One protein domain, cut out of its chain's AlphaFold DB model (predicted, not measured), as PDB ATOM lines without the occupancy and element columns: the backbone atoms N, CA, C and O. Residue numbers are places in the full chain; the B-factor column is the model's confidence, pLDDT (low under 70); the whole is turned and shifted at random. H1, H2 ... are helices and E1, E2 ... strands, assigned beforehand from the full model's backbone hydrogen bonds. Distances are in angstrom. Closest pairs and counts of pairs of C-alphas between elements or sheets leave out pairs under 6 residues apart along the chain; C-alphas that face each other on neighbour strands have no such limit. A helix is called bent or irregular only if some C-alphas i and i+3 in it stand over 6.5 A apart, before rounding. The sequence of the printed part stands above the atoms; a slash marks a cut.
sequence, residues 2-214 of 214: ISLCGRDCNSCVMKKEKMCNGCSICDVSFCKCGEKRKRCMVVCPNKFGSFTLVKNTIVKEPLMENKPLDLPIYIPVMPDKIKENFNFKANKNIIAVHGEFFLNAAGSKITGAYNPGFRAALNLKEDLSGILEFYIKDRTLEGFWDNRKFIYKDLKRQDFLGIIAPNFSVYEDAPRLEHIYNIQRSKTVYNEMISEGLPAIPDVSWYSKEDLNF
ATOM      1  N   ILE A   2     322.287 134.654 292.064       41.19
ATOM      2  CA  ILE A   2     321.900 135.154 290.740       41.19
ATOM      3  C   ILE A   2     320.827 136.210 290.986       41.19
ATOM      4  O   ILE A   2     319.840 135.945 291.669       41.19
ATOM      5  N   SER A   3     321.063 137.431 290.526       53.78
ATOM      6  CA  SER A   3     320.066 138.478 290.660       53.78
ATOM      7  C   SER A   3     318.838 138.145 289.810       53.78
ATOM      8  O   SER A   3     318.977 137.600 288.717       53.78
ATOM      9  N   LEU A   4     317.641 138.526 290.267       56.94
ATOM     10  CA  LEU A   4     316.391 138.369 289.501       56.94
ATOM     11  C   LEU A   4     316.459 139.016 288.101       56.94
ATOM     12  O   LEU A   4     315.678 138.679 287.221       56.94
ATOM     13  N   CYS A   5     317.403 139.937 287.891       64.56
ATOM     14  CA  CYS A   5     317.607 140.667 286.645       64.56
ATOM     15  C   CYS A   5     318.735 140.094 285.759       64.56
ATOM     16  O   CYS A   5     319.049 140.695 284.731       64.56
ATOM     17  N   GLY A   6     319.407 139.010 286.170       66.31
ATOM     18  CA  GLY A   6     320.536 138.413 285.440       66.31
ATOM     19  C   GLY A   6     321.810 139.271 285.384       66.31
ATOM     20  O   GLY A   6     322.735 138.940 284.651       66.31
ATOM     21  N   ARG A   7     321.886 140.375 286.143       70.50
ATOM     22  CA  ARG A   7     323.068 141.255 286.214       70.50
ATOM     23  C   ARG A   7     323.908 140.961 287.449       70.50
ATOM     24  O   ARG A   7     323.365 140.721 288.531       70.50
ATOM     25  N   ASP A   8     325.226 141.073 287.328       76.56
ATOM     26  CA  ASP A   8     326.104 141.077 288.494       76.56
ATOM     27  C   ASP A   8     326.050 142.441 289.200       76.56
ATOM     28  O   ASP A   8     326.685 143.418 288.806       76.56
ATOM     29  N   CYS A   9     325.259 142.526 290.267       74.69
ATOM     30  CA  CYS A   9     325.175 143.746 291.059       74.69
ATOM     31  C   CYS A   9     326.440 144.020 291.886       74.69
ATOM     32  O   CYS A   9     326.602 145.150 292.340       74.69
ATOM     33  N   ASN A  10     327.323 143.042 292.105       76.06
ATOM     34  CA  ASN A  10     328.510 143.234 292.946       76.06
ATOM     35  C   ASN A  10     329.586 144.072 292.243       76.06
ATOM     36  O   ASN A  10     330.342 144.791 292.896       76.06
ATOM     37  N   SER A  11     329.621 144.047 290.912       80.62
ATOM     38  CA  SER A  11     330.468 144.924 290.099       80.62
ATOM     39  C   SER A  11     329.818 146.278 289.773       80.62
ATOM     40  O   SER A  11     330.510 147.193 289.326       80.62
ATOM     41  N   CYS A  12     328.524 146.462 290.057       80.81
ATOM     42  CA  CYS A  12     327.779 147.672 289.702       80.81
ATOM     43  C   CYS A  12     328.181 148.895 290.545       80.81
ATOM     44  O   CYS A  12     327.974 148.926 291.760       80.81
ATOM     45  N   VAL A  13     328.675 149.948 289.882       84.06
ATOM     46  CA  VAL A  13     329.071 151.220 290.517       84.06
ATOM     47  C   VAL A  13     327.921 151.855 291.301       84.06
ATOM     48  O   VAL A  13     328.125 152.247 292.442       84.06
ATOM     49  N   MET A  14     326.698 151.870 290.761       84.06
ATOM     50  CA  MET A  14     325.553 152.505 291.438       84.06
ATOM     51  C   MET A  14     325.181 151.818 292.756       84.06
ATOM     52  O   MET A  14     324.776 152.484 293.704       84.06
ATOM     53  N   LYS A  15     325.353 150.492 292.841       82.56
ATOM     54  CA  LYS A  15     325.177 149.757 294.100       82.56
ATOM     55  C   LYS A  15     326.332 150.032 295.067       82.56
ATOM     56  O   LYS A  15     326.089 150.231 296.252       82.56
ATOM     57  N   LYS A  16     327.577 150.085 294.575       83.56
ATOM     58  CA  LYS A  16     328.758 150.437 295.391       83.56
ATOM     59  C   LYS A  16     328.650 151.842 295.990       83.56
ATOM     60  O   LYS A  16     329.007 152.039 297.144       83.56
ATOM     61  N   GLU A  17     328.098 152.786 295.237       84.19
ATOM     62  CA  GLU A  17     327.806 154.156 295.677       84.19
ATOM     63  C   GLU A  17     326.516 154.264 296.521       84.19
ATOM     64  O   GLU A  17     326.109 155.367 296.869       84.19
ATOM     65  N   LYS A  18     325.857 153.140 296.857       85.69
ATOM     66  CA  LYS A  18     324.598 153.068 297.629       85.69
ATOM     67  C   LYS A  18     323.407 153.828 297.011       85.69
ATOM     68  O   LYS A  18     322.396 154.052 297.674       85.69
ATOM     69  N   MET A  19     323.492 154.184 295.730       84.19
ATOM     70  CA  MET A  19     322.428 154.855 294.969       84.19
ATOM     71  C   MET A  19     321.367 153.882 294.427       84.19
ATOM     72  O   MET A  19     320.385 154.306 293.824       84.19
ATOM     73  N   CYS A  20     321.576 152.576 294.602       81.50
ATOM     74  CA  CYS A  20     320.668 151.511 294.191       81.50
ATOM     75  C   CYS A  20     320.752 150.346 295.185       81.50
ATOM     76  O   CYS A  20     321.853 149.945 295.572       81.50
ATOM     77  N   ASN A  21     319.607 149.755 295.533       78.81
ATOM     78  CA  ASN A  21     319.531 148.616 296.461       78.81
ATOM     79  C   ASN A  21     319.920 147.270 295.809       78.81
ATOM     80  O   ASN A  21     320.093 146.251 296.480       78.81
ATOM     81  N   GLY A  22     320.141 147.259 294.492       73.94
ATOM     82  CA  GLY A  22     320.455 146.063 293.716       73.94
ATOM     83  C   GLY A  22     319.209 145.325 293.220       73.94
ATOM     84  O   GLY A  22     318.080 145.677 293.514       73.94
ATOM     85  N   CYS A  23     319.411 144.283 292.418       65.69
ATOM     86  CA  CYS A  23     318.337 143.680 291.623       65.69
ATOM     87  C   CYS A  23     317.359 142.755 292.370       65.69
ATOM     88  O   CYS A  23     316.430 142.258 291.738       65.69
ATOM     89  N   SER A  24     317.555 142.474 293.663       61.09
ATOM     90  CA  SER A  24     316.568 141.730 294.465       61.09
ATOM     91  C   SER A  24     315.281 142.533 294.672       61.09
ATOM     92  O   SER A  24     314.212 141.946 294.786       61.09
ATOM     93  N   ILE A  25     315.388 143.865 294.652       62.19
ATOM     94  CA  ILE A  25     314.281 144.817 294.611       62.19
ATOM     95  C   ILE A  25     314.608 145.788 293.478       62.19
ATOM     96  O   ILE A  25     315.401 146.711 293.634       62.19
ATOM     97  N   CYS A  26     314.079 145.526 292.287       64.88
ATOM     98  CA  CYS A  26     314.405 146.342 291.128       64.88
ATOM     99  C   CYS A  26     313.850 147.762 291.326       64.88
ATOM    100  O   CYS A  26     312.661 147.979 291.157       64.88
ATOM    101  N   ASP A  27     314.691 148.759 291.614       68.69
ATOM    102  CA  ASP A  27     314.243 150.161 291.766       68.69
ATOM    103  C   ASP A  27     313.447 150.667 290.541       68.69
ATOM    104  O   ASP A  27     312.595 151.548 290.635       68.69
ATOM    105  N   VAL A  28     313.676 150.066 289.367       66.06
ATOM    106  CA  VAL A  28     312.902 150.326 288.147       66.06
ATOM    107  C   VAL A  28     311.445 149.857 288.258       66.06
ATOM    108  O   VAL A  28     310.579 150.501 287.668       66.06
ATOM    109  N   SER A  29     311.127 148.792 289.000       66.69
ATOM    110  CA  SER A  29     309.728 148.378 289.207       66.69
ATOM    111  C   SER A  29     308.935 149.376 290.050       66.69
ATOM    112  O   SER A  29     307.713 149.440 289.926       66.69
ATOM    113  N   PHE A  30     309.618 150.204 290.842       73.31
ATOM    114  CA  PHE A  30     309.009 151.330 291.555       73.31
ATOM    115  C   PHE A  30     308.822 152.570 290.677       73.31
ATOM    116  O   PHE A  30     308.062 153.472 291.014       73.31
ATOM    117  N   CYS A  31     309.415 152.600 289.480       75.38
ATOM    118  CA  CYS A  31     309.167 153.649 288.494       75.38
ATOM    119  C   CYS A  31     307.826 153.452 287.774       75.38
ATOM    120  O   CYS A  31     307.769 153.287 286.553       75.38
ATOM    121  N   LYS A  32     306.720 153.535 288.522       68.38
ATOM    122  CA  LYS A  32     305.336 153.354 288.045       68.38
ATOM    123  C   LYS A  32     304.787 154.541 287.240       68.38
ATOM    124  O   LYS A  32     303.583 154.696 287.085       68.38
ATOM    125  N   CYS A  33     305.653 155.364 286.652       65.50
ATOM    126  CA  CYS A  33     305.274 156.562 285.898       65.50
ATOM    127  C   CYS A  33     304.467 156.285 284.598       65.50
ATOM    128  O   CYS A  33     304.101 157.236 283.900       65.50
ATOM    129  N   GLY A  34     304.215 155.015 284.247       63.50
ATOM    130  CA  GLY A  34     303.408 154.594 283.094       63.50
ATOM    131  C   GLY A  34     303.871 155.204 281.764       63.50
ATOM    132  O   GLY A  34     305.064 155.422 281.541       63.50
ATOM    133  N   GLU A  35     302.922 155.520 280.880       60.22
ATOM    134  CA  GLU A  35     303.166 156.242 279.617       60.22
ATOM    135  C   GLU A  35     303.499 157.731 279.834       60.22
ATOM    136  O   GLU A  35     304.080 158.394 278.975       60.22
ATOM    137  N   LYS A  36     303.212 158.273 281.024       66.12
ATOM    138  CA  LYS A  36     303.423 159.684 281.384       66.12
ATOM    139  C   LYS A  36     304.799 159.932 282.018       66.12
ATOM    140  O   LYS A  36     304.944 160.815 282.863       66.12
ATOM    141  N   ARG A  37     305.845 159.215 281.583       65.38
ATOM    142  CA  ARG A  37     307.212 159.312 282.156       65.38
ATOM    143  C   ARG A  37     307.765 160.735 282.197       65.38
ATOM    144  O   ARG A  37     308.445 161.081 283.156       65.38
ATOM    145  N   LYS A  38     307.435 161.562 281.196       65.69
ATOM    146  CA  LYS A  38     307.854 162.973 281.115       65.69
ATOM    147  C   LYS A  38     307.163 163.894 282.134       65.69
ATOM    148  O   LYS A  38     307.676 164.971 282.389       65.69
ATOM    149  N   ARG A  39     306.004 163.503 282.682       69.00
ATOM    150  CA  ARG A  39     305.219 164.298 283.653       69.00
ATOM    151  C   ARG A  39     305.342 163.798 285.093       69.00
ATOM    152  O   ARG A  39     304.901 164.469 286.014       69.00
ATOM    153  N   CYS A  40     305.881 162.601 285.278       76.44
ATOM    154  CA  CYS A  40     306.137 162.039 286.594       76.44
ATOM    155  C   CYS A  40     307.220 162.870 287.291       76.44
ATOM    156  O   CYS A  40     308.233 163.158 286.657       76.44
ATOM    157  N   MET A  41     307.046 163.220 288.564       78.00
ATOM    158  CA  MET A  41     308.037 164.016 289.310       78.00
ATOM    159  C   MET A  41     309.080 163.143 290.023       78.00
ATOM    160  O   MET A  41     310.210 163.576 290.179       78.00
ATOM    161  N   VAL A  42     308.762 161.868 290.278       86.62
ATOM    162  CA  VAL A  42     309.659 160.893 290.926       86.62
ATOM    163  C   VAL A  42     311.005 160.760 290.200       86.62
ATOM    164  O   VAL A  42     311.052 160.439 289.005       86.62
ATOM    165  N   VAL A  43     312.104 160.959 290.910       89.19
ATOM    166  CA  VAL A  43     313.478 160.736 290.468       89.19
ATOM    167  C   VAL A  43     313.720 159.234 290.334       89.19
ATOM    168  O   VAL A  43     313.688 158.457 291.283       89.19
ATOM    169  N   CYS A  44     313.947 158.808 289.095       85.62
ATOM    170  CA  CYS A  44     313.860 157.411 288.691       85.62
ATOM    171  C   CYS A  44     315.108 157.005 287.903       85.62
ATOM    172  O   CYS A  44     315.496 157.755 287.007       85.62
ATOM    173  N   PRO A  45     315.682 155.803 288.105       82.44
ATOM    174  CA  PRO A  45     316.875 155.368 287.369       82.44
ATOM    175  C   PRO A  45     316.745 155.422 285.837       82.44
ATOM    176  O   PRO A  45     317.724 155.663 285.140       82.44
ATOM    177  N   ASN A  46     315.532 155.229 285.308       79.44
ATOM    178  CA  ASN A  46     315.259 155.256 283.866       79.44
ATOM    179  C   ASN A  46     315.114 156.668 283.275       79.44
ATOM    180  O   ASN A  46     314.945 156.801 282.061       79.44
ATOM    181  N   LYS A  47     315.104 157.717 284.101       83.62
ATOM    182  CA  LYS A  47     315.050 159.095 283.615       83.62
ATOM    183  C   LYS A  47     316.463 159.598 283.363       83.62
ATOM    184  O   LYS A  47     317.360 159.457 284.193       83.62
ATOM    185  N   PHE A  48     316.645 160.201 282.193       84.50
ATOM    186  CA  PHE A  48     317.916 160.797 281.817       84.50
ATOM    187  C   PHE A  48     318.340 161.844 282.859       84.50
ATOM    188  O   PHE A  48     317.543 162.697 283.241       84.50
ATOM    189  N   GLY A  49     319.585 161.755 283.327       87.88
ATOM    190  CA  GLY A  49     320.163 162.703 284.282       87.88
ATOM    191  C   GLY A  49     319.811 162.483 285.758       87.88
ATOM    192  O   GLY A  49     320.398 163.160 286.594       87.88
ATOM    193  N   SER A  50     318.937 161.533 286.124       89.69
ATOM    194  CA  SER A  50     318.538 161.343 287.532       89.69
ATOM    195  C   SER A  50     319.705 161.017 288.466       89.69
ATOM    196  O   SER A  50     319.789 161.584 289.547       89.69
ATOM    197  N   PHE A  51     320.652 160.176 288.045       89.69
ATOM    198  CA  PHE A  51     321.844 159.903 288.857       89.69
ATOM    199  C   PHE A  51     322.698 161.157 289.071       89.69
ATOM    200  O   PHE A  51     323.137 161.411 290.188       89.69
ATOM    201  N   THR A  52     322.911 161.962 288.027       92.12
ATOM    202  CA  THR A  52     323.672 163.216 288.126       92.12
ATOM    203  C   THR A  52     322.968 164.223 289.031       92.12
ATOM    204  O   THR A  52     323.619 164.833 289.873       92.12
ATOM    205  N   LEU A  53     321.641 164.354 288.914       93.12
ATOM    206  CA  LEU A  53     320.829 165.207 289.783       93.12
ATOM    207  C   LEU A  53     321.019 164.837 291.259       93.12
ATOM    208  O   LEU A  53     321.342 165.703 292.070       93.12
ATOM    209  N   VAL A  54     320.866 163.554 291.596       93.88
ATOM    210  CA  VAL A  54     321.028 163.081 292.977       93.88
ATOM    211  C   VAL A  54     322.455 163.315 293.458       93.88
ATOM    212  O   VAL A  54     322.637 163.889 294.526       93.88
ATOM    213  N   LYS A  55     323.471 162.964 292.657       92.81
ATOM    214  CA  LYS A  55     324.884 163.194 293.011       92.81
ATOM    215  C   LYS A  55     325.179 164.657 293.330       92.81
ATOM    216  O   LYS A  55     325.876 164.925 294.299       92.81
ATOM    217  N   ASN A  56     324.620 165.584 292.557       94.00
ATOM    218  CA  ASN A  56     324.799 167.020 292.770       94.00
ATOM    219  C   ASN A  56     324.013 167.563 293.973       94.00
ATOM    220  O   ASN A  56     324.281 168.677 294.411       94.00
ATOM    221  N   THR A  57     323.036 166.807 294.480       94.38
ATOM    222  CA  THR A  57     322.215 167.197 295.638       94.38
ATOM    223  C   THR A  57     322.794 166.665 296.949       94.38
ATOM    224  O   THR A  57     322.485 167.200 298.006       94.38
ATOM    225  N   ILE A  58     323.639 165.628 296.906       93.44
ATOM    226  CA  ILE A  58     324.272 165.074 298.106       93.44
ATOM    227  C   ILE A  58     325.233 166.100 298.704       93.44
ATOM    228  O   ILE A  58     326.256 166.433 298.104       93.44
ATOM    229  N   VAL A  59     324.928 166.534 299.923       90.88
ATOM    230  CA  VAL A  59     325.814 167.363 300.742       90.88
ATOM    231  C   VAL A  59     326.475 166.481 301.802       90.88
ATOM    232  O   VAL A  59     325.870 165.524 302.296       90.88
ATOM    233  N   LYS A  60     327.743 166.745 302.125       88.12
ATOM    234  CA  LYS A  60     328.522 165.903 303.059       88.12
ATOM    235  C   LYS A  60     328.364 166.342 304.507       88.12
ATOM    236  O   LYS A  60     328.676 165.588 305.423       88.12
ATOM    237  N   GLU A  61     327.908 167.567 304.693       90.50
ATOM    238  CA  GLU A  61     327.718 168.194 305.979       90.50
ATOM    239  C   GLU A  61     326.599 167.461 306.740       90.50
ATOM    240  O   GLU A  61     325.555 167.133 306.152       90.50
ATOM    241  N   PRO A  62     326.801 167.170 308.037       92.19
ATOM    242  CA  PRO A  62     325.741 166.647 308.886       92.19
ATOM    243  C   PRO A  62     324.670 167.719 309.131       92.19
ATOM    244  O   PRO A  62     324.846 168.891 308.784       92.19
ATOM    245  N   LEU A  63     323.553 167.325 309.749       93.25
ATOM    246  CA  LEU A  63     322.599 168.294 310.287       93.25
ATOM    247  C   LEU A  63     323.312 169.184 311.310       93.25
ATOM    248  O   LEU A  63     323.982 168.685 312.214       93.25
ATOM    249  N   MET A  64     323.179 170.497 311.152       95.38
ATOM    250  CA  MET A  64     323.726 171.460 312.100       95.38
ATOM    251  C   MET A  64     323.024 171.333 313.454       95.38
ATOM    252  O   MET A  64     321.806 171.157 313.525       95.38
ATOM    253  N   GLU A  65     323.789 171.452 314.536       93.44
ATOM    254  CA  GLU A  65     323.224 171.508 315.882       93.44
ATOM    255  C   GLU A  65     322.370 172.769 316.059       93.44
ATOM    256  O   GLU A  65     322.677 173.833 315.516       93.44
ATOM    257  N   ASN A  66     321.299 172.653 316.843       91.69
ATOM    258  CA  ASN A  66     320.456 173.782 317.212       91.69
ATOM    259  C   ASN A  66     320.035 173.692 318.685       91.69
ATOM    260  O   ASN A  66     320.189 172.662 319.343       91.69
ATOM    261  N   LYS A  67     319.523 174.800 319.220       88.88
ATOM    262  CA  LYS A  67     319.076 174.912 320.605       88.88
ATOM    263  C   LYS A  67     317.718 174.230 320.798       88.88
ATOM    264  O   LYS A  67     316.844 174.374 319.943       88.88
ATOM    265  N   PRO A  68     317.506 173.540 321.931       90.25
ATOM    266  CA  PRO A  68     316.201 172.991 322.258       90.25
ATOM    267  C   PRO A  68     315.183 174.117 322.477       90.25
ATOM    268  O   PRO A  68     315.509 175.163 323.042       90.25
ATOM    269  N   LEU A  69     313.942 173.875 322.057       91.81
ATOM    270  CA  LEU A  69     312.800 174.751 322.315       91.81
ATOM    271  C   LEU A  69     311.901 174.122 323.381       91.81
ATOM    272  O   LEU A  69     311.568 172.940 323.301       91.81
ATOM    273  N   ASP A  70     311.487 174.922 324.363       91.94
ATOM    274  CA  ASP A  70     310.510 174.506 325.371       91.94
ATOM    275  C   ASP A  70     309.084 174.648 324.816       91.94
ATOM    276  O   ASP A  70     308.464 175.708 324.893       91.94
ATOM    277  N   LEU A  71     308.573 173.570 324.218       93.12
ATOM    278  CA  LEU A  71     307.252 173.525 323.588       93.12
ATOM    279  C   LEU A  71     306.215 172.825 324.489       93.12
ATOM    280  O   LEU A  71     306.569 171.943 325.277       93.12
ATOM    281  N   PRO A  72     304.922 173.196 324.417       94.00
ATOM    282  CA  PRO A  72     303.859 172.452 325.087       94.00
ATOM    283  C   PRO A  72     303.623 171.101 324.391       94.00
ATOM    284  O   PRO A  72     303.954 170.922 323.223       94.00
ATOM    285  N   ILE A  73     302.976 170.167 325.094       92.31
ATOM    286  CA  ILE A  73     302.616 168.840 324.551       92.31
ATOM    287  C   ILE A  73     301.675 168.961 323.339       92.31
ATOM    288  O   ILE A  73     301.675 168.104 322.460       92.31
ATOM    289  N   TYR A  74     300.874 170.026 323.291       93.12
ATOM    290  CA  TYR A  74     299.928 170.292 322.218       93.12
ATOM    291  C   TYR A  74     300.039 171.744 321.753       93.12
ATOM    292  O   TYR A  74     299.963 172.672 322.559       93.12
ATOM    293  N   ILE A  75     300.194 171.928 320.441       95.06
ATOM    294  CA  ILE A  75     300.208 173.236 319.787       95.06
ATOM    295  C   ILE A  75     299.038 173.270 318.800       95.06
ATOM    296  O   ILE A  75     299.036 172.502 317.837       95.06
ATOM    297  N   PRO A  76     298.030 174.131 319.006       93.88
ATOM    298  CA  PRO A  76     296.892 174.192 318.106       93.88
ATOM    299  C   PRO A  76     297.268 174.912 316.804       93.88
ATOM    300  O   PRO A  76     297.808 176.021 316.827       93.88
ATOM    301  N   VAL A  77     296.944 174.296 315.667       94.88
ATOM    302  CA  VAL A  77     297.107 174.894 314.335       94.88
ATOM    303  C   VAL A  77     295.958 175.863 314.070       94.88
ATOM    304  O   VAL A  77     294.794 175.494 314.221       94.88
ATOM    305  N   MET A  78     296.278 177.098 313.683       92.31
ATOM    306  CA  MET A  78     295.299 178.145 313.381       92.31
ATOM    307  C   MET A  78     295.043 178.213 311.867       92.31
ATOM    308  O   MET A  78     295.909 178.699 311.135       92.31
ATOM    309  N   PRO A  79     293.881 177.742 311.374       84.81
ATOM    310  CA  PRO A  79     293.586 177.745 309.942       84.81
ATOM    311  C   PRO A  79     293.049 179.089 309.428       84.81
ATOM    312  O   PRO A  79     293.092 179.345 308.230       84.81
ATOM    313  N   ASP A  80     292.509 179.931 310.312       87.75
ATOM    314  CA  ASP A  80     291.880 181.206 309.962       87.75
ATOM    315  C   ASP A  80     291.968 182.188 311.144       87.75
ATOM    316  O   ASP A  80     292.398 181.837 312.248       87.75
ATOM    317  N   LYS A  81     291.548 183.428 310.904       90.94
ATOM    318  CA  LYS A  81     291.485 184.508 311.883       90.94
ATOM    319  C   LYS A  81     290.648 184.130 313.093       90.94
ATOM    320  O   LYS A  81     289.512 183.661 312.977       90.94
ATOM    321  N   ILE A  82     291.168 184.467 314.264       87.12
ATOM    322  CA  ILE A  82     290.425 184.353 315.511       87.12
ATOM    323  C   ILE A  82     289.357 185.455 315.566       87.12
ATOM    324  O   ILE A  82     289.662 186.647 315.474       87.12
ATOM    325  N   LYS A  83     288.090 185.047 315.701       83.62
ATOM    326  CA  LYS A  83     286.921 185.951 315.747       83.62
ATOM    327  C   LYS A  83     286.534 186.382 317.163       83.62
ATOM    328  O   LYS A  83     285.883 187.406 317.328       83.62
ATOM    329  N   GLU A  84     286.939 185.615 318.172       80.19
ATOM    330  CA  GLU A  84     286.584 185.821 319.578       80.19
ATOM    331  C   GLU A  84     287.805 185.617 320.478       80.19
ATOM    332  O   GLU A  84     288.761 184.943 320.104       80.19
ATOM    333  N   ASN A  85     287.792 186.170 321.689       75.31
ATOM    334  CA  ASN A  85     288.923 186.038 322.605       75.31
ATOM    335  C   ASN A  85     289.126 184.580 323.049       75.31
ATOM    336  O   ASN A  85     288.409 184.082 323.912       75.31
ATOM    337  N   PHE A  86     290.159 183.929 322.514       82.81
ATOM    338  CA  PHE A  86     290.584 182.597 322.939       82.81
ATOM    339  C   PHE A  86     291.729 182.678 323.963       82.81
ATOM    340  O   PHE A  86     292.587 183.564 323.894       82.81
ATOM    341  N   ASN A  87     291.748 181.763 324.936       86.38
ATOM    342  CA  ASN A  87     292.782 181.701 325.970       86.38
ATOM    343  C   ASN A  87     293.798 180.593 325.652       86.38
ATOM    344  O   ASN A  87     293.484 179.411 325.765       86.38
ATOM    345  N   PHE A  88     295.030 180.980 325.317       90.06
ATOM    346  CA  PHE A  88     296.114 180.058 324.960       90.06
ATOM    347  C   PHE A  88     297.089 179.753 326.106       90.06
ATOM    348  O   PHE A  88     298.093 179.075 325.883       90.06
ATOM    349  N   LYS A  89     296.796 180.180 327.343       90.56
ATOM    350  CA  LYS A  89     297.687 179.956 328.497       90.56
ATOM    351  C   LYS A  89     298.007 178.479 328.729       90.56
ATOM    352  O   LYS A  89     299.137 178.153 329.076       90.56
ATOM    353  N   ALA A  90     297.038 177.590 328.494       89.00
ATOM    354  CA  ALA A  90     297.226 176.142 328.614       89.00
ATOM    355  C   ALA A  90     298.305 175.594 327.658       89.00
ATOM    356  O   ALA A  90     298.967 174.613 327.984       89.00
ATOM    357  N   ASN A  91     298.535 176.270 326.527       91.88
ATOM    358  CA  ASN A  91     299.543 175.918 325.525       91.88
ATOM    359  C   ASN A  91     300.726 176.900 325.554       91.88
ATOM    360  O   ASN A  91     301.326 177.177 324.519       91.88
ATOM    361  N   LYS A  92     301.029 177.492 326.720       93.94
ATOM    362  CA  LYS A  92     302.117 178.474 326.900       93.94
ATOM    363  C   LYS A  92     302.044 179.674 325.934       93.94
ATOM    364  O   LYS A  92     303.072 180.239 325.584       93.94
ATOM    365  N   ASN A  93     300.839 180.061 325.497       94.31
ATOM    366  CA  ASN A  93     300.611 181.093 324.475       94.31
ATOM    367  C   ASN A  93     301.293 180.806 323.120       94.31
ATOM    368  O   ASN A  93     301.628 181.733 322.385       94.31
ATOM    369  N   ILE A  94     301.484 179.529 322.777       96.06
ATOM    370  CA  ILE A  94     302.059 179.095 321.500       96.06
ATOM    371  C   ILE A  94     300.952 178.538 320.597       96.06
ATOM    372  O   ILE A  94     300.110 177.749 321.035       96.06
ATOM    373  N   ILE A  95     300.973 178.942 319.327       96.06
ATOM    374  CA  ILE A  95     300.111 178.419 318.258       96.06
ATOM    375  C   ILE A  95     300.956 177.963 317.070       96.06
ATOM    376  O   ILE A  95     302.122 178.340 316.952       96.06
ATOM    377  N   ALA A  96     300.361 177.176 316.178       97.12
ATOM    378  CA  ALA A  96     300.977 176.785 314.919       97.12
ATOM    379  C   ALA A  96     300.305 177.477 313.725       97.12
ATOM    380  O   ALA A  96     299.088 177.679 313.702       97.12
ATOM    381  N   VAL A  97     301.108 177.824 312.723       97.56
ATOM    382  CA  VAL A  97     300.680 178.331 311.419       97.56
ATOM    383  C   VAL A  97     300.971 177.251 310.387       97.56
ATOM    384  O   VAL A  97     302.111 176.806 310.269       97.56
ATOM    385  N   HIS A  98     299.946 176.853 309.637       96.69
ATOM    386  CA  HIS A  98     300.088 175.834 308.602       96.69
ATOM    387  C   HIS A  98     300.655 176.437 307.316       96.69
ATOM    388  O   HIS A  98     300.117 177.416 306.780       96.69
ATOM    389  N   GLY A  99     301.720 175.833 306.785       95.88
ATOM    390  CA  GLY A  99     302.450 176.332 305.619       95.88
ATOM    391  C   GLY A  99     301.581 176.527 304.370       95.88
ATOM    392  O   GLY A  99     301.869 177.403 303.557       95.88
ATOM    393  N   GLU A 100     300.493 175.761 304.225       93.00
ATOM    394  CA  GLU A 100     299.582 175.854 303.067       93.00
ATOM    395  C   GLU A 100     298.813 177.183 303.011       93.00
ATOM    396  O   GLU A 100     298.531 177.670 301.921       93.00
ATOM    397  N   PHE A 101     298.505 177.796 304.158       94.12
ATOM    398  CA  PHE A 101     297.868 179.121 304.202       94.12
ATOM    399  C   PHE A 101     298.901 180.250 304.113       94.12
ATOM    400  O   PHE A 101     298.622 181.351 303.627       94.12
ATOM    401  N   PHE A 102     300.113 179.958 304.578       96.19
ATOM    402  CA  PHE A 102     301.218 180.897 304.628       96.19
ATOM    403  C   PHE A 102     301.872 181.122 303.258       96.19
ATOM    404  O   PHE A 102     302.173 182.260 302.898       96.19
ATOM    405  N   LEU A 103     302.076 180.064 302.469       96.94
ATOM    406  CA  LEU A 103     302.637 180.135 301.119       96.94
ATOM    407  C   LEU A 103     301.545 180.292 300.059       96.94
ATOM    408  O   LEU A 103     300.408 179.860 300.227       96.94
ATOM    409  N   ASN A 104     301.886 180.891 298.918       95.81
ATOM    410  CA  ASN A 104     300.998 180.843 297.760       95.81
ATOM    411  C   ASN A 104     300.845 179.399 297.243       95.81
ATOM    412  O   ASN A 104     301.673 178.532 297.501       95.81
ATOM    413  N   ALA A 105     299.821 179.149 296.423       94.25
ATOM    414  CA  ALA A 105     299.549 177.812 295.879       94.25
ATOM    415  C   ALA A 105     300.706 177.210 295.053       94.25
ATOM    416  O   ALA A 105     300.744 176.004 294.826       94.25
ATOM    417  N   ALA A 106     301.624 178.050 294.565       95.44
ATOM    418  CA  ALA A 106     302.816 177.617 293.848       95.44
ATOM    419  C   ALA A 106     304.011 177.341 294.770       95.44
ATOM    420  O   ALA A 106     305.022 176.885 294.264       95.44
ATOM    421  N   GLY A 107     303.938 177.656 296.066       96.56
ATOM    422  CA  GLY A 107     305.029 177.513 297.035       96.56
ATOM    423  C   GLY A 107     306.191 178.491 296.872       96.56
ATOM    424  O   GLY A 107     307.153 178.425 297.624       96.56
ATOM    425  N   SER A 108     306.126 179.405 295.906       96.62
ATOM    426  CA  SER A 108     307.254 180.253 295.512       96.62
ATOM    427  C   SER A 108     307.447 181.501 296.374       96.62
ATOM    428  O   SER A 108     308.483 182.154 296.274       96.62
ATOM    429  N   LYS A 109     306.452 181.870 297.189       96.88
ATOM    430  CA  LYS A 109     306.492 183.043 298.080       96.88
ATOM    431  C   LYS A 109     305.418 182.969 299.162       96.88
ATOM    432  O   LYS A 109     304.430 182.248 299.006       96.88
ATOM    433  N   ILE A 110     305.573 183.781 300.208       96.06
ATOM    434  CA  ILE A 110     304.526 184.020 301.213       96.06
ATOM    435  C   ILE A 110     303.305 184.681 300.546       96.06
ATOM    436  O   ILE A 110     303.440 185.471 299.603       96.06
ATOM    437  N   THR A 111     302.098 184.354 301.006       95.50
ATOM    438  CA  THR A 111     300.878 185.049 300.586       95.50
ATOM    439  C   THR A 111     300.848 186.490 301.095       95.50
ATOM    440  O   THR A 111     301.348 186.818 302.168       95.50
ATOM    441  N   GLY A 112     300.185 187.375 300.343       94.50
ATOM    442  CA  GLY A 112     300.068 188.782 300.734       94.50
ATOM    443  C   GLY A 112     299.368 188.998 302.082       94.50
ATOM    444  O   GLY A 112     299.641 189.991 302.750       94.50
ATOM    445  N   ALA A 113     298.520 188.054 302.506       93.88
ATOM    446  CA  ALA A 113     297.826 188.101 303.791       93.88
ATOM    447  C   ALA A 113     298.785 188.079 304.991       93.88
ATOM    448  O   ALA A 113     298.487 188.696 306.008       93.88
ATOM    449  N   TYR A 114     299.944 187.426 304.855       95.75
ATOM    450  CA  TYR A 114     300.955 187.313 305.909       95.75
ATOM    451  C   TYR A 114     302.085 188.344 305.779       95.75
ATOM    452  O   TYR A 114     302.985 188.367 306.615       95.75
ATOM    453  N   ASN A 115     302.046 189.243 304.787       93.75
ATOM    454  CA  ASN A 115     303.030 190.328 304.669       93.75
ATOM    455  C   ASN A 115     303.141 191.201 305.936       93.75
ATOM    456  O   ASN A 115     304.268 191.546 306.289       93.75
ATOM    457  N   PRO A 116     302.039 191.541 306.640       93.69
ATOM    458  CA  PRO A 116     302.108 192.296 307.893       93.69
ATOM    459  C   PRO A 116     302.608 191.480 309.099       93.69
ATOM    460  O   PRO A 116     302.728 192.036 310.184       93.69
ATOM    461  N   GLY A 117     302.865 190.178 308.934       95.06
ATOM    462  CA  GLY A 117     303.193 189.246 310.013       95.06
ATOM    463  C   GLY A 117     302.036 188.300 310.351       95.06
ATOM    464  O   GLY A 117     300.860 188.644 310.199       95.06
ATOM    465  N   PHE A 118     302.359 187.097 310.831       95.62
ATOM    466  CA  PHE A 118     301.357 186.063 311.116       95.62
ATOM    467  C   PHE A 118     300.344 186.469 312.196       95.62
ATOM    468  O   PHE A 118     299.174 186.105 312.093       95.62
ATOM    469  N   ARG A 119     300.763 187.255 313.201       94.94
ATOM    470  CA  ARG A 119     299.874 187.738 314.270       94.94
ATOM    471  C   ARG A 119     298.764 188.617 313.704       94.94
ATOM    472  O   ARG A 119     297.588 188.333 313.916       94.94
ATOM    473  N   ALA A 120     299.134 189.611 312.898       94.19
ATOM    474  CA  ALA A 120     298.186 190.480 312.210       94.19
ATOM    475  C   ALA A 120     297.308 189.704 311.214       94.19
ATOM    476  O   ALA A 120     296.099 189.928 311.147       94.19
ATOM    477  N   ALA A 121     297.889 188.751 310.476       94.56
ATOM    478  CA  ALA A 121     297.158 187.921 309.518       94.56
ATOM    479  C   ALA A 121     296.040 187.097 310.175       94.56
ATOM    480  O   ALA A 121     294.968 186.944 309.589       94.56
ATOM    481  N   LEU A 122     296.282 186.606 311.395       94.12
ATOM    482  CA  LEU A 122     295.393 185.716 312.146       94.12
ATOM    483  C   LEU A 122     294.595 186.421 313.259       94.12
ATOM    484  O   LEU A 122     293.852 185.759 313.985       94.12
ATOM    485  N   ASN A 123     294.700 187.749 313.375       93.75
ATOM    486  CA  ASN A 123     294.070 188.544 314.436       93.75
ATOM    487  C   ASN A 123     294.456 188.066 315.855       93.75
ATOM    488  O   ASN A 123     293.605 187.879 316.727       93.75
ATOM    489  N   LEU A 124     295.749 187.811 316.067       91.62
ATOM    490  CA  LEU A 124     296.310 187.349 317.338       91.62
ATOM    491  C   LEU A 124     296.834 188.520 318.170       91.62
ATOM    492  O   LEU A 124     297.230 189.553 317.635       91.62
ATOM    493  N   LYS A 125     296.886 188.328 319.489       89.19
ATOM    494  CA  LYS A 125     297.565 189.259 320.397       89.19
ATOM    495  C   LYS A 125     299.086 189.167 320.223       89.19
ATOM    496  O   LYS A 125     299.615 188.113 319.873       89.19
ATOM    497  N   GLU A 126     299.776 190.265 320.517       87.25
ATOM    498  CA  GLU A 126     301.234 190.384 320.366       87.25
ATOM    499  C   GLU A 126     302.032 189.434 321.275       87.25
ATOM    500  O   GLU A 126     303.139 189.036 320.930       87.25
ATOM    501  N   ASP A 127     301.468 189.020 322.415       90.19
ATOM    502  CA  ASP A 127     302.120 188.125 323.376       90.19
ATOM    503  C   ASP A 127     302.092 186.639 322.974       90.19
ATOM    504  O   ASP A 127     302.661 185.804 323.679       90.19
ATOM    505  N   LEU A 128     301.444 186.287 321.856       94.00
ATOM    506  CA  LEU A 128     301.467 184.922 321.335       94.00
ATOM    507  C   LEU A 128     302.731 184.646 320.524       94.00
ATOM    508  O   LEU A 128     303.153 185.453 319.699       94.00
ATOM    509  N   SER A 129     303.270 183.443 320.675       96.44
ATOM    510  CA  SER A 129     304.365 182.920 319.859       96.44
ATOM    511  C   SER A 129     303.837 181.982 318.776       96.44
ATOM    512  O   SER A 129     302.874 181.243 318.990       96.44
ATOM    513  N   GLY A 130     304.476 181.998 317.606       96.56
ATOM    514  CA  GLY A 130     304.105 181.149 316.476       96.56
ATOM    515  C   GLY A 130     305.153 180.080 316.183       96.56
ATOM    516  O   GLY A 130     306.347 180.375 316.176       96.56
ATOM    517  N   ILE A 131     304.695 178.869 315.877       98.00
ATOM    518  CA  ILE A 131     305.471 177.836 315.189       98.00
ATOM    519  C   ILE A 131     304.962 177.729 313.753       98.00
ATOM    520  O   ILE A 131     303.763 177.582 313.538       98.00
ATOM    521  N   LEU A 132     305.847 177.801 312.765       98.19
ATOM    522  CA  LEU A 132     305.495 177.496 311.376       98.19
ATOM    523  C   LEU A 132     305.796 176.027 311.095       98.19
ATOM    524  O   LEU A 132     306.869 175.548 311.458       98.19
ATOM    525  N   GLU A 133     304.889 175.332 310.419       97.12
ATOM    526  CA  GLU A 133     305.136 173.977 309.924       97.12
ATOM    527  C   GLU A 133     304.843 173.849 308.426       97.12
ATOM    528  O   GLU A 133     304.109 174.657 307.846       97.12
ATOM    529  N   PHE A 134     305.485 172.865 307.792       96.25
ATOM    530  CA  PHE A 134     305.434 172.634 306.350       96.25
ATOM    531  C   PHE A 134     304.928 171.227 305.988       96.25
ATOM    532  O   PHE A 134     305.432 170.614 305.047       96.25
ATOM    533  N   TYR A 135     303.886 170.737 306.663       93.50
ATOM    534  CA  TYR A 135     303.143 169.537 306.263       93.50
ATOM    535  C   TYR A 135     302.189 169.848 305.100       93.50
ATOM    536  O   TYR A 135     300.965 169.798 305.203       93.50
ATOM    537  N   ILE A 136     302.773 170.222 303.964       94.12
ATOM    538  CA  ILE A 136     302.061 170.726 302.788       94.12
ATOM    539  C   ILE A 136     302.232 169.792 301.589       94.12
ATOM    540  O   ILE A 136     303.059 168.890 301.576       94.12
ATOM    541  N   LYS A 137     301.451 170.033 300.533       93.19
ATOM    542  CA  LYS A 137     301.502 169.244 299.292       93.19
ATOM    543  C   LYS A 137     302.884 169.309 298.632       93.19
ATOM    544  O   LYS A 137     303.424 170.404 298.466       93.19
ATOM    545  N   ASP A 138     303.352 168.179 298.094       90.62
ATOM    546  CA  ASP A 138     304.628 168.070 297.363       90.62
ATOM    547  C   ASP A 138     304.802 169.159 296.297       90.62
ATOM    548  O   ASP A 138     305.843 169.800 296.216       90.62
ATOM    549  N   ARG A 139     303.757 169.458 295.511       90.81
ATOM    550  CA  ARG A 139     303.815 170.520 294.488       90.81
ATOM    551  C   ARG A 139     304.204 171.885 295.072       90.81
ATOM    552  O   ARG A 139     304.896 172.652 294.410       90.81
ATOM    553  N   THR A 140     303.730 172.200 296.273       94.94
ATOM    554  CA  THR A 140     304.063 173.444 296.973       94.94
ATOM    555  C   THR A 140     305.493 173.381 297.516       94.94
ATOM    556  O   THR A 140     306.216 174.369 297.427       94.94
ATOM    557  N   LEU A 141     305.939 172.217 298.000       95.75
ATOM    558  CA  LEU A 141     307.330 172.004 298.418       95.75
ATOM    559  C   LEU A 141     308.327 172.153 297.264       95.75
ATOM    560  O   LEU A 141     309.393 172.719 297.471       95.75
ATOM    561  N   GLU A 142     307.984 171.725 296.047       95.06
ATOM    562  CA  GLU A 142     308.840 171.937 294.869       95.06
ATOM    563  C   GLU A 142     309.038 173.432 294.581       95.06
ATOM    564  O   GLU A 142     310.158 173.904 294.385       95.06
ATOM    565  N   GLY A 143     307.965 174.222 294.644       96.38
ATOM    566  CA  GLY A 143     308.086 175.669 294.498       96.38
ATOM    567  C   GLY A 143     308.845 176.332 295.644       96.38
ATOM    568  O   GLY A 143     309.602 177.275 295.397       96.38
ATOM    569  N   PHE A 144     308.700 175.825 296.873       97.75
ATOM    570  CA  PHE A 144     309.526 176.261 297.994       97.75
ATOM    571  C   PHE A 144     310.995 175.964 297.706       97.75
ATOM    572  O   PHE A 144     311.819 176.866 297.796       97.75
ATOM    573  N   TRP A 145     311.326 174.730 297.317       97.12
ATOM    574  CA  TRP A 145     312.686 174.286 297.019       97.12
ATOM    575  C   TRP A 145     313.380 175.212 296.018       97.12
ATOM    576  O   TRP A 145     314.490 175.681 296.290       97.12
ATOM    577  N   ASP A 146     312.704 175.548 294.922       96.81
ATOM    578  CA  ASP A 146     313.240 176.413 293.868       96.81
ATOM    579  C   ASP A 146     313.435 177.873 294.319       96.81
ATOM    580  O   ASP A 146     314.311 178.572 293.810       96.81
ATOM    581  N   ASN A 147     312.647 178.349 295.290       97.88
ATOM    582  CA  ASN A 147     312.605 179.761 295.699       97.88
ATOM    583  C   ASN A 147     313.098 180.012 297.135       97.88
ATOM    584  O   ASN A 147     313.087 181.151 297.611       97.88
ATOM    585  N   ARG A 148     313.568 178.973 297.830       97.56
ATOM    586  CA  ARG A 148     313.826 178.960 299.279       97.56
ATOM    587  C   ARG A 148     314.700 180.109 299.773       97.56
ATOM    588  O   ARG A 148     314.399 180.707 300.796       97.56
ATOM    589  N   LYS A 149     315.724 180.503 299.009       96.38
ATOM    590  CA  LYS A 149     316.630 181.608 299.374       96.38
ATOM    591  C   LYS A 149     315.917 182.959 299.479       96.38
ATOM    592  O   LYS A 149     316.294 183.783 300.310       96.38
ATOM    593  N   PHE A 150     314.893 183.196 298.660       96.06
ATOM    594  CA  PHE A 150     314.047 184.384 298.781       96.06
ATOM    595  C   PHE A 150     313.079 184.237 299.954       96.06
ATOM    596  O   PHE A 150     312.973 185.146 300.774       96.06
ATOM    597  N   ILE A 151     312.462 183.061 300.093       97.62
ATOM    598  CA  ILE A 151     311.500 182.775 301.163       97.62
ATOM    599  C   ILE A 151     312.145 182.901 302.551       97.62
ATOM    600  O   ILE A 151     311.524 183.458 303.449       97.62
ATOM    601  N   TYR A 152     313.403 182.489 302.741       97.88
ATOM    602  CA  TYR A 152     314.117 182.653 304.016       97.88
ATOM    603  C   TYR A 152     314.181 184.114 304.470       97.88
ATOM    604  O   TYR A 152     313.994 184.404 305.651       97.88
ATOM    605  N   LYS A 153     314.394 185.053 303.537       94.56
ATOM    606  CA  LYS A 153     314.405 186.493 303.846       94.56
ATOM    607  C   LYS A 153     313.045 186.972 304.331       94.56
ATOM    608  O   LYS A 153     312.975 187.871 305.166       94.56
ATOM    609  N   ASP A 154     311.979 186.386 303.802       94.69
ATOM    610  CA  ASP A 154     310.619 186.710 304.202       94.69
ATOM    611  C   ASP A 154     310.243 186.059 305.540       94.69
ATOM    612  O   ASP A 154     309.640 186.720 306.382       94.69
ATOM    613  N   LEU A 155     310.686 184.822 305.784       97.19
ATOM    614  CA  LEU A 155     310.512 184.109 307.054       97.19
ATOM    615  C   LEU A 155     311.159 184.842 308.231       97.19
ATOM    616  O   LEU A 155     310.545 184.940 309.290       97.19
ATOM    617  N   LYS A 156     312.351 185.426 308.042       95.56
ATOM    618  CA  LYS A 156     313.031 186.219 309.086       95.56
ATOM    619  C   LYS A 156     312.170 187.369 309.615       95.56
ATOM    620  O   LYS A 156     312.289 187.729 310.777       95.56
ATOM    621  N   ARG A 157     311.300 187.943 308.775       94.06
ATOM    622  CA  ARG A 157     310.433 189.070 309.156       94.06
ATOM    623  C   ARG A 157     309.179 188.646 309.918       94.06
ATOM    624  O   ARG A 157     308.477 189.511 310.423       94.06
ATOM    625  N   GLN A 158     308.869 187.350 309.963       95.31
ATOM    626  CA  GLN A 158     307.661 186.842 310.617       95.31
ATOM    627  C   GLN A 158     307.827 186.635 312.122       95.31
ATOM    628  O   GLN A 158     306.813 186.525 312.802       95.31
ATOM    629  N   ASP A 159     309.065 186.588 312.628       94.44
ATOM    630  CA  ASP A 159     309.352 186.427 314.061       94.44
ATOM    631  C   ASP A 159     308.692 185.169 314.671       94.44
ATOM    632  O   ASP A 159     308.019 185.195 315.702       94.44
ATOM    633  N   PHE A 160     308.843 184.034 313.982       97.44
ATOM    634  CA  PHE A 160     308.430 182.740 314.522       97.44
ATOM    635  C   PHE A 160     309.370 182.305 315.651       97.44
ATOM    636  O   PHE A 160     310.584 182.442 315.536       97.44
ATOM    637  N   LEU A 161     308.812 181.699 316.702       97.38
ATOM    638  CA  LEU A 161     309.583 181.053 317.771       97.38
ATOM    639  C   LEU A 161     310.348 179.830 317.243       97.38
ATOM    640  O   LEU A 161     311.442 179.526 317.710       97.38
ATOM    641  N   GLY A 162     309.761 179.129 316.273       97.62
ATOM    642  CA  GLY A 162     310.332 177.944 315.651       97.62
ATOM    643  C   GLY A 162     309.705 177.669 314.290       97.62
ATOM    644  O   GLY A 162     308.550 178.016 314.037       97.62
ATOM    645  N   ILE A 163     310.475 177.057 313.400       98.06
ATOM    646  CA  ILE A 163     310.039 176.670 312.058       98.06
ATOM    647  C   ILE A 163     310.361 175.190 311.886       98.06
ATOM    648  O   ILE A 163     311.527 174.840 311.737       98.06
ATOM    649  N   ILE A 164     309.356 174.317 311.904       97.75
ATOM    650  CA  ILE A 164     309.535 172.913 311.516       97.75
ATOM    651  C   ILE A 164     309.885 172.914 310.034       97.75
ATOM    652  O   ILE A 164     309.072 173.345 309.220       97.75
ATOM    653  N   ALA A 165     311.121 172.545 309.701       97.25
ATOM    654  CA  ALA A 165     311.663 172.698 308.361       97.25
ATOM    655  C   ALA A 165     310.878 171.853 307.336       97.25
ATOM    656  O   ALA A 165     310.348 170.803 307.684       97.25
ATOM    657  N   PRO A 166     310.813 172.274 306.061       96.81
ATOM    658  CA  PRO A 166     310.229 171.474 304.989       96.81
ATOM    659  C   PRO A 166     310.776 170.039 304.923       96.81
ATOM    660  O   PRO A 166     311.976 169.823 304.724       96.81
ATOM    661  N   ASN A 167     309.871 169.066 305.024       92.44
ATOM    662  CA  ASN A 167     310.158 167.640 304.907       92.44
ATOM    663  C   ASN A 167     309.691 167.128 303.540       92.44
ATOM    664  O   ASN A 167     308.502 167.159 303.230       92.44
ATOM    665  N   PHE A 168     310.632 166.700 302.698       94.94
ATOM    666  CA  PHE A 168     310.315 166.136 301.390       94.94
ATOM    667  C   PHE A 168     309.995 164.650 301.554       94.94
ATOM    668  O   PHE A 168     310.801 163.881 302.076       94.94
ATOM    669  N   SER A 169     308.816 164.254 301.080       90.94
ATOM    670  CA  SER A 169     308.231 162.932 301.298       90.94
ATOM    671  C   SER A 169     309.152 161.773 300.887       90.94
ATOM    672  O   SER A 169     309.678 161.737 299.774       90.94
ATOM    673  N   VAL A 170     309.297 160.772 301.758       92.31
ATOM    674  CA  VAL A 170     310.022 159.520 301.480       92.31
ATOM    675  C   VAL A 170     309.027 158.362 301.545       92.31
ATOM    676  O   VAL A 170     308.666 157.901 302.624       92.31
ATOM    677  N   TYR A 171     308.554 157.906 300.384       88.69
ATOM    678  CA  TYR A 171     307.573 156.819 300.283       88.69
ATOM    679  C   TYR A 171     308.247 155.462 300.101       88.69
ATOM    680  O   TYR A 171     309.130 155.323 299.261       88.69
ATOM    681  N   GLU A 172     307.787 154.443 300.826       86.00
ATOM    682  CA  GLU A 172     308.298 153.064 300.741       86.00
ATOM    683  C   GLU A 172     308.336 152.512 299.305       86.00
ATOM    684  O   GLU A 172     309.286 151.833 298.924       86.00
ATOM    685  N   ASP A 173     307.335 152.834 298.486       84.38
ATOM    686  CA  ASP A 173     307.225 152.351 297.111       84.38
ATOM    687  C   ASP A 173     307.885 153.271 296.069       84.38
ATOM    688  O   ASP A 173     307.679 153.082 294.865       84.38
ATOM    689  N   ALA A 174     308.695 154.240 296.510       87.12
ATOM    690  CA  ALA A 174     309.516 155.077 295.644       87.12
ATOM    691  C   ALA A 174     310.916 154.468 295.405       87.12
ATOM    692  O   ALA A 174     311.455 153.758 296.254       87.12
ATOM    693  N   PRO A 175     311.551 154.740 294.249       88.25
ATOM    694  CA  PRO A 175     312.908 154.279 293.972       88.25
ATOM    695  C   PRO A 175     313.936 154.873 294.940       88.25
ATOM    696  O   PRO A 175     313.836 156.037 295.322       88.25
ATOM    697  N   ARG A 176     315.027 154.137 295.186       89.81
ATOM    698  CA  ARG A 176     316.150 154.585 296.030       89.81
ATOM    699  C   ARG A 176     316.673 155.993 295.713       89.81
ATOM    700  O   ARG A 176     317.059 156.731 296.615       89.81
ATOM    701  N   LEU A 177     316.704 156.365 294.433       90.94
ATOM    702  CA  LEU A 177     317.152 157.694 294.008       90.94
ATOM    703  C   LEU A 177     316.254 158.821 294.531       90.94
ATOM    704  O   LEU A 177     316.781 159.865 294.899       90.94
ATOM    705  N   GLU A 178     314.939 158.605 294.576       91.69
ATOM    706  CA  GLU A 178     313.976 159.562 295.129       91.69
ATOM    707  C   GLU A 178     314.181 159.728 296.635       91.69
ATOM    708  O   GLU A 178     314.216 160.852 297.124       91.69
ATOM    709  N   HIS A 179     314.401 158.623 297.362       93.00
ATOM    710  CA  HIS A 179     314.690 158.668 298.801       93.00
ATOM    711  C   HIS A 179     315.902 159.544 299.093       93.00
ATOM    712  O   HIS A 179     315.799 160.511 299.842       93.00
ATOM    713  N   ILE A 180     317.036 159.247 298.447       93.62
ATOM    714  CA  ILE A 180     318.277 160.004 298.646       93.62
ATOM    715  C   ILE A 180     318.062 161.469 298.268       93.62
ATOM    716  O   ILE A 180     318.498 162.354 298.998       93.62
ATOM    717  N   TYR A 181     317.381 161.738 297.153       94.94
ATOM    718  CA  TYR A 181     317.089 163.104 296.735       94.94
ATOM    719  C   TYR A 181     316.320 163.872 297.816       94.94
ATOM    720  O   TYR A 181     316.764 164.936 298.240       94.94
ATOM    721  N   ASN A 182     315.220 163.312 298.316       95.31
ATOM    722  CA  ASN A 182     314.338 163.988 299.266       95.31
ATOM    723  C   ASN A 182     314.987 164.167 300.643       95.31
ATOM    724  O   ASN A 182     314.936 165.269 301.188       95.31
ATOM    725  N   ILE A 183     315.725 163.165 301.130       95.38
ATOM    726  CA  ILE A 183     316.518 163.269 302.365       95.38
ATOM    727  C   ILE A 183     317.534 164.416 302.266       95.38
ATOM    728  O   ILE A 183     317.614 165.268 303.155       95.38
ATOM    729  N   GLN A 184     318.284 164.491 301.160       95.62
ATOM    730  CA  GLN A 184     319.292 165.539 300.969       95.62
ATOM    731  C   GLN A 184     318.674 166.933 300.843       95.62
ATOM    732  O   GLN A 184     319.250 167.903 301.343       95.62
ATOM    733  N   ARG A 185     317.499 167.049 300.212       96.38
ATOM    734  CA  ARG A 185     316.755 168.312 300.142       96.38
ATOM    735  C   ARG A 185     316.299 168.776 301.522       96.38
ATOM    736  O   ARG A 185     316.564 169.927 301.862       96.38
ATOM    737  N   SER A 186     315.713 167.895 302.334       96.50
ATOM    738  CA  SER A 186     315.332 168.209 303.721       96.50
ATOM    739  C   SER A 186     316.534 168.648 304.555       96.50
ATOM    740  O   SER A 186     316.498 169.705 305.189       96.50
ATOM    741  N   LYS A 187     317.643 167.900 304.479       95.94
ATOM    742  CA  LYS A 187     318.895 168.236 305.171       95.94
ATOM    743  C   LYS A 187     319.442 169.598 304.741       95.94
ATOM    744  O   LYS A 187     319.824 170.412 305.580       95.94
ATOM    745  N   THR A 188     319.446 169.860 303.436       96.62
ATOM    746  CA  THR A 188     319.919 171.122 302.861       96.62
ATOM    747  C   THR A 188     319.054 172.288 303.315       96.62
ATOM    748  O   THR A 188     319.594 173.282 303.786       96.62
ATOM    749  N   VAL A 189     317.726 172.181 303.218       97.69
ATOM    750  CA  VAL A 189     316.823 173.259 303.646       97.69
ATOM    751  C   VAL A 189     317.025 173.580 305.122       97.69
ATOM    752  O   VAL A 189     317.206 174.747 305.460       97.69
ATOM    753  N   TYR A 190     317.061 172.567 305.990       97.69
ATOM    754  CA  TYR A 190     317.305 172.775 307.414       97.69
ATOM    755  C   TYR A 190     318.646 173.481 307.676       97.69
ATOM    756  O   TYR A 190     318.670 174.538 308.306       97.69
ATOM    757  N   ASN A 191     319.757 172.960 307.143       97.31
ATOM    758  CA  ASN A 191     321.085 173.546 307.358       97.31
ATOM    759  C   ASN A 191     321.185 174.975 306.811       97.31
ATOM    760  O   ASN A 191     321.791 175.847 307.436       97.31
ATOM    761  N   GLU A 192     320.577 175.235 305.655       97.62
ATOM    762  CA  GLU A 192     320.508 176.578 305.092       97.62
ATOM    763  C   GLU A 192     319.700 177.521 305.990       97.62
ATOM    764  O   GLU A 192     320.138 178.644 306.218       97.62
ATOM    765  N   MET A 193     318.556 177.083 306.526       97.75
ATOM    766  CA  MET A 193     317.764 177.886 307.457       97.75
ATOM    767  C   MET A 193     318.559 178.229 308.725       97.75
ATOM    768  O   MET A 193     318.588 179.396 309.117       97.75
ATOM    769  N   ILE A 194     319.251 177.253 309.323       97.50
ATOM    770  CA  ILE A 194     320.124 177.481 310.486       97.50
ATOM    771  C   ILE A 194     321.249 178.464 310.146       97.50
ATOM    772  O   ILE A 194     321.476 179.418 310.887       97.50
ATOM    773  N   SER A 195     321.917 178.280 309.003       97.06
ATOM    774  CA  SER A 195     322.995 179.168 308.536       97.06
ATOM    775  C   SER A 195     322.514 180.602 308.300       97.06
ATOM    776  O   SER A 195     323.256 181.560 308.497       97.06
ATOM    777  N   GLU A 196     321.257 180.760 307.893       96.94
ATOM    778  CA  GLU A 196     320.601 182.056 307.738       96.94
ATOM    779  C   GLU A 196     320.145 182.653 309.083       96.94
ATOM    780  O   GLU A 196     319.741 183.814 309.124       96.94
ATOM    781  N   GLY A 197     320.218 181.917 310.192       96.00
ATOM    782  CA  GLY A 197     319.783 182.371 311.515       96.00
ATOM    783  C   GLY A 197     318.276 182.247 311.751       96.00
ATOM    784  O   GLY A 197     317.732 182.949 312.601       96.00
ATOM    785  N   LEU A 198     317.583 181.392 310.994       97.12
ATOM    786  CA  LEU A 198     316.192 181.033 311.273       97.12
ATOM    787  C   LEU A 198     316.125 179.998 312.413       97.12
ATOM    788  O   LEU A 198     316.991 179.122 312.485       97.12
ATOM    789  N   PRO A 199     315.085 180.029 313.268       96.69
ATOM    790  CA  PRO A 199     314.909 179.066 314.355       96.69
ATOM    791  C   PRO A 199     314.332 177.742 313.828       96.69
ATOM    792  O   PRO A 199     313.212 177.352 314.153       96.69
ATOM    793  N   ALA A 200     315.070 177.068 312.947       97.19
ATOM    794  CA  ALA A 200     314.596 175.857 312.291       97.19
ATOM    795  C   ALA A 200     314.662 174.627 313.208       97.19
ATOM    796  O   ALA A 200     315.625 174.424 313.943       97.19
ATOM    797  N   ILE A 201     313.651 173.773 313.128       96.81
ATOM    798  CA  ILE A 201     313.584 172.461 313.768       96.81
ATOM    799  C   ILE A 201     313.713 171.439 312.634       96.81
ATOM    800  O   ILE A 201     312.968 171.552 311.657       96.81
ATOM    801  N   PRO A 202     314.657 170.486 312.698       95.25
ATOM    802  CA  PRO A 202     314.821 169.518 311.624       95.25
ATOM    803  C   PRO A 202     313.604 168.590 311.569       95.25
ATOM    804  O   PRO A 202     313.185 168.054 312.594       95.25
ATOM    805  N   ASP A 203     313.076 168.377 310.368       94.69
ATOM    806  CA  ASP A 203     312.066 167.361 310.078       94.69
ATOM    807  C   ASP A 203     312.537 166.557 308.862       94.69
ATOM    808  O   ASP A 203     312.650 167.074 307.746       94.69
ATOM    809  N   VAL A 204     312.945 165.316 309.117       88.94
ATOM    810  CA  VAL A 204     313.613 164.454 308.141       88.94
ATOM    811  C   VAL A 204     312.996 163.069 308.211       88.94
ATOM    812  O   VAL A 204     313.009 162.421 309.258       88.94
ATOM    813  N   SER A 205     312.506 162.600 307.069       91.94
ATOM    814  CA  SER A 205     312.010 161.235 306.896       91.94
ATOM    815  C   SER A 205     313.095 160.329 306.320       91.94
ATOM    816  O   SER A 205     313.907 160.767 305.510       91.94
ATOM    817  N   TRP A 206     313.078 159.047 306.676       92.69
ATOM    818  CA  TRP A 206     313.897 158.009 306.045       92.69
ATOM    819  C   TRP A 206     313.098 156.710 305.931       92.69
ATOM    820  O   TRP A 206     312.124 156.518 306.658       92.69
ATOM    821  N   TYR A 207     313.507 155.815 305.029       89.75
ATOM    822  CA  TYR A 207     312.827 154.532 304.837       89.75
ATOM    823  C   TYR A 207     313.647 153.359 305.381       89.75
ATOM    824  O   TYR A 207     313.131 152.540 306.140       89.75
ATOM    825  N   SER A 208     314.935 153.276 305.039       86.88
ATOM    826  CA  SER A 208     315.800 152.162 305.437       86.88
ATOM    827  C   SER A 208     316.953 152.609 306.333       86.88
ATOM    828  O   SER A 208     317.266 153.790 306.449       86.88
ATOM    829  N   LYS A 209     317.638 151.665 306.989       87.25
ATOM    830  CA  LYS A 209     318.807 151.998 307.823       87.25
ATOM    831  C   LYS A 209     319.945 152.602 306.993       87.25
ATOM    832  O   LYS A 209     320.734 153.396 307.500       87.25
ATOM    833  N   GLU A 210     320.044 152.234 305.721       85.94
ATOM    834  CA  GLU A 210     321.044 152.754 304.793       85.94
ATOM    835  C   GLU A 210     320.873 154.255 304.532       85.94
ATOM    836  O   GLU A 210     321.883 154.921 304.295       85.94
ATOM    837  N   ASP A 211     319.645 154.783 304.628       88.00
ATOM    838  CA  ASP A 211     319.344 156.218 304.519       88.00
ATOM    839  C   ASP A 211     320.030 157.060 305.577       88.00
ATOM    840  O   ASP A 211     320.462 158.163 305.278       88.00
ATOM    841  N   LEU A 212     320.222 156.523 306.780       85.38
ATOM    842  CA  LEU A 212     320.860 157.246 307.881       85.38
ATOM    843  C   LEU A 212     322.344 157.566 307.620       85.38
ATOM    844  O   LEU A 212     322.982 158.238 308.422       85.38
ATOM    845  N   ASN A 213     322.912 157.066 306.516       81.00
ATOM    846  CA  ASN A 213     324.258 157.424 306.069       81.00
ATOM    847  C   ASN A 213     324.293 158.654 305.144       81.00
ATOM    848  O   ASN A 213     325.381 159.001 304.681       81.00
ATOM    849  N   PHE A 214     323.138 159.229 304.802       76.12
ATOM    850  CA  PHE A 214     322.988 160.307 303.826       76.12
ATOM    851  C   PHE A 214     322.570 161.616 304.499       76.12
ATOM    852  O   PHE A 214     321.640 161.611 305.324       76.12
TER     853      PHE A 214
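AT A GLANCE: This is residues 2 to 214 of the 214 residues of an uncharacterized protein of Clostridium perfringens (UniProt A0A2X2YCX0). This elongated model has little regular structure: a small parallel sheet, E1 E2 E3, near one end, loops with H1 and H2 near the other, long H7 between. Of 213 printed residues 84 are in eight named helices and three strands, mostly helix; it is only just compact, close to loose, radius of gyration of the C-alphas 20.2 A, spans 68 by 36 by 28 A.

IN THESE COORDINATES: Find H1, residues 13 to 16, from C-alpha 13 at (329.071, 151.220, 290.517), then H2, 27 to 30, H3, 50 to 57, E1, 94 to 98, H4, 99 to 102, H5, 118 to 122, and E2, 129 to 133. H6, 138 to 158, assigned as one helix by its hydrogen bonds, is bent: C-alphas 146 and 149 are 8.3 A apart. E3, 162 to 164, H7, 176 to 195, 28.4 A long, and H8, 209 to 213, follow, ending at C-alpha 213 (324.258, 157.424, 306.069).

HOW THE PARTS SIT: Look for N 97 and O 131 of E1 and E2, and N 164 and O 132 of E3 and E2, each 2.8 A apart; H4 and H5 only graze this sheet. E1 H4 H5 E2 and E2 H6 E3 are strand-helix-strand units, parallel neighbours with helices between, with right-handed crossovers. H7 touches H3, closest C-alphas Tyr 181 and Val 54, 5.4 A. Every O i to N i+4 pair is within hydrogen-bond range in H3, H5, H7 and arm H6a, residues 138 to 146, against 3 of 6 in arm H6b, 149 to 158, and 0 of 1 in H8, where 2 of 2 O i to N i+3 pairs are.

THE WHOLE: The printed part has no cut; the link H3 to E1, 36 residues, is long, and pLDDT is under 70 at residues 2 to 6, 23 to 29 and 32 to 39.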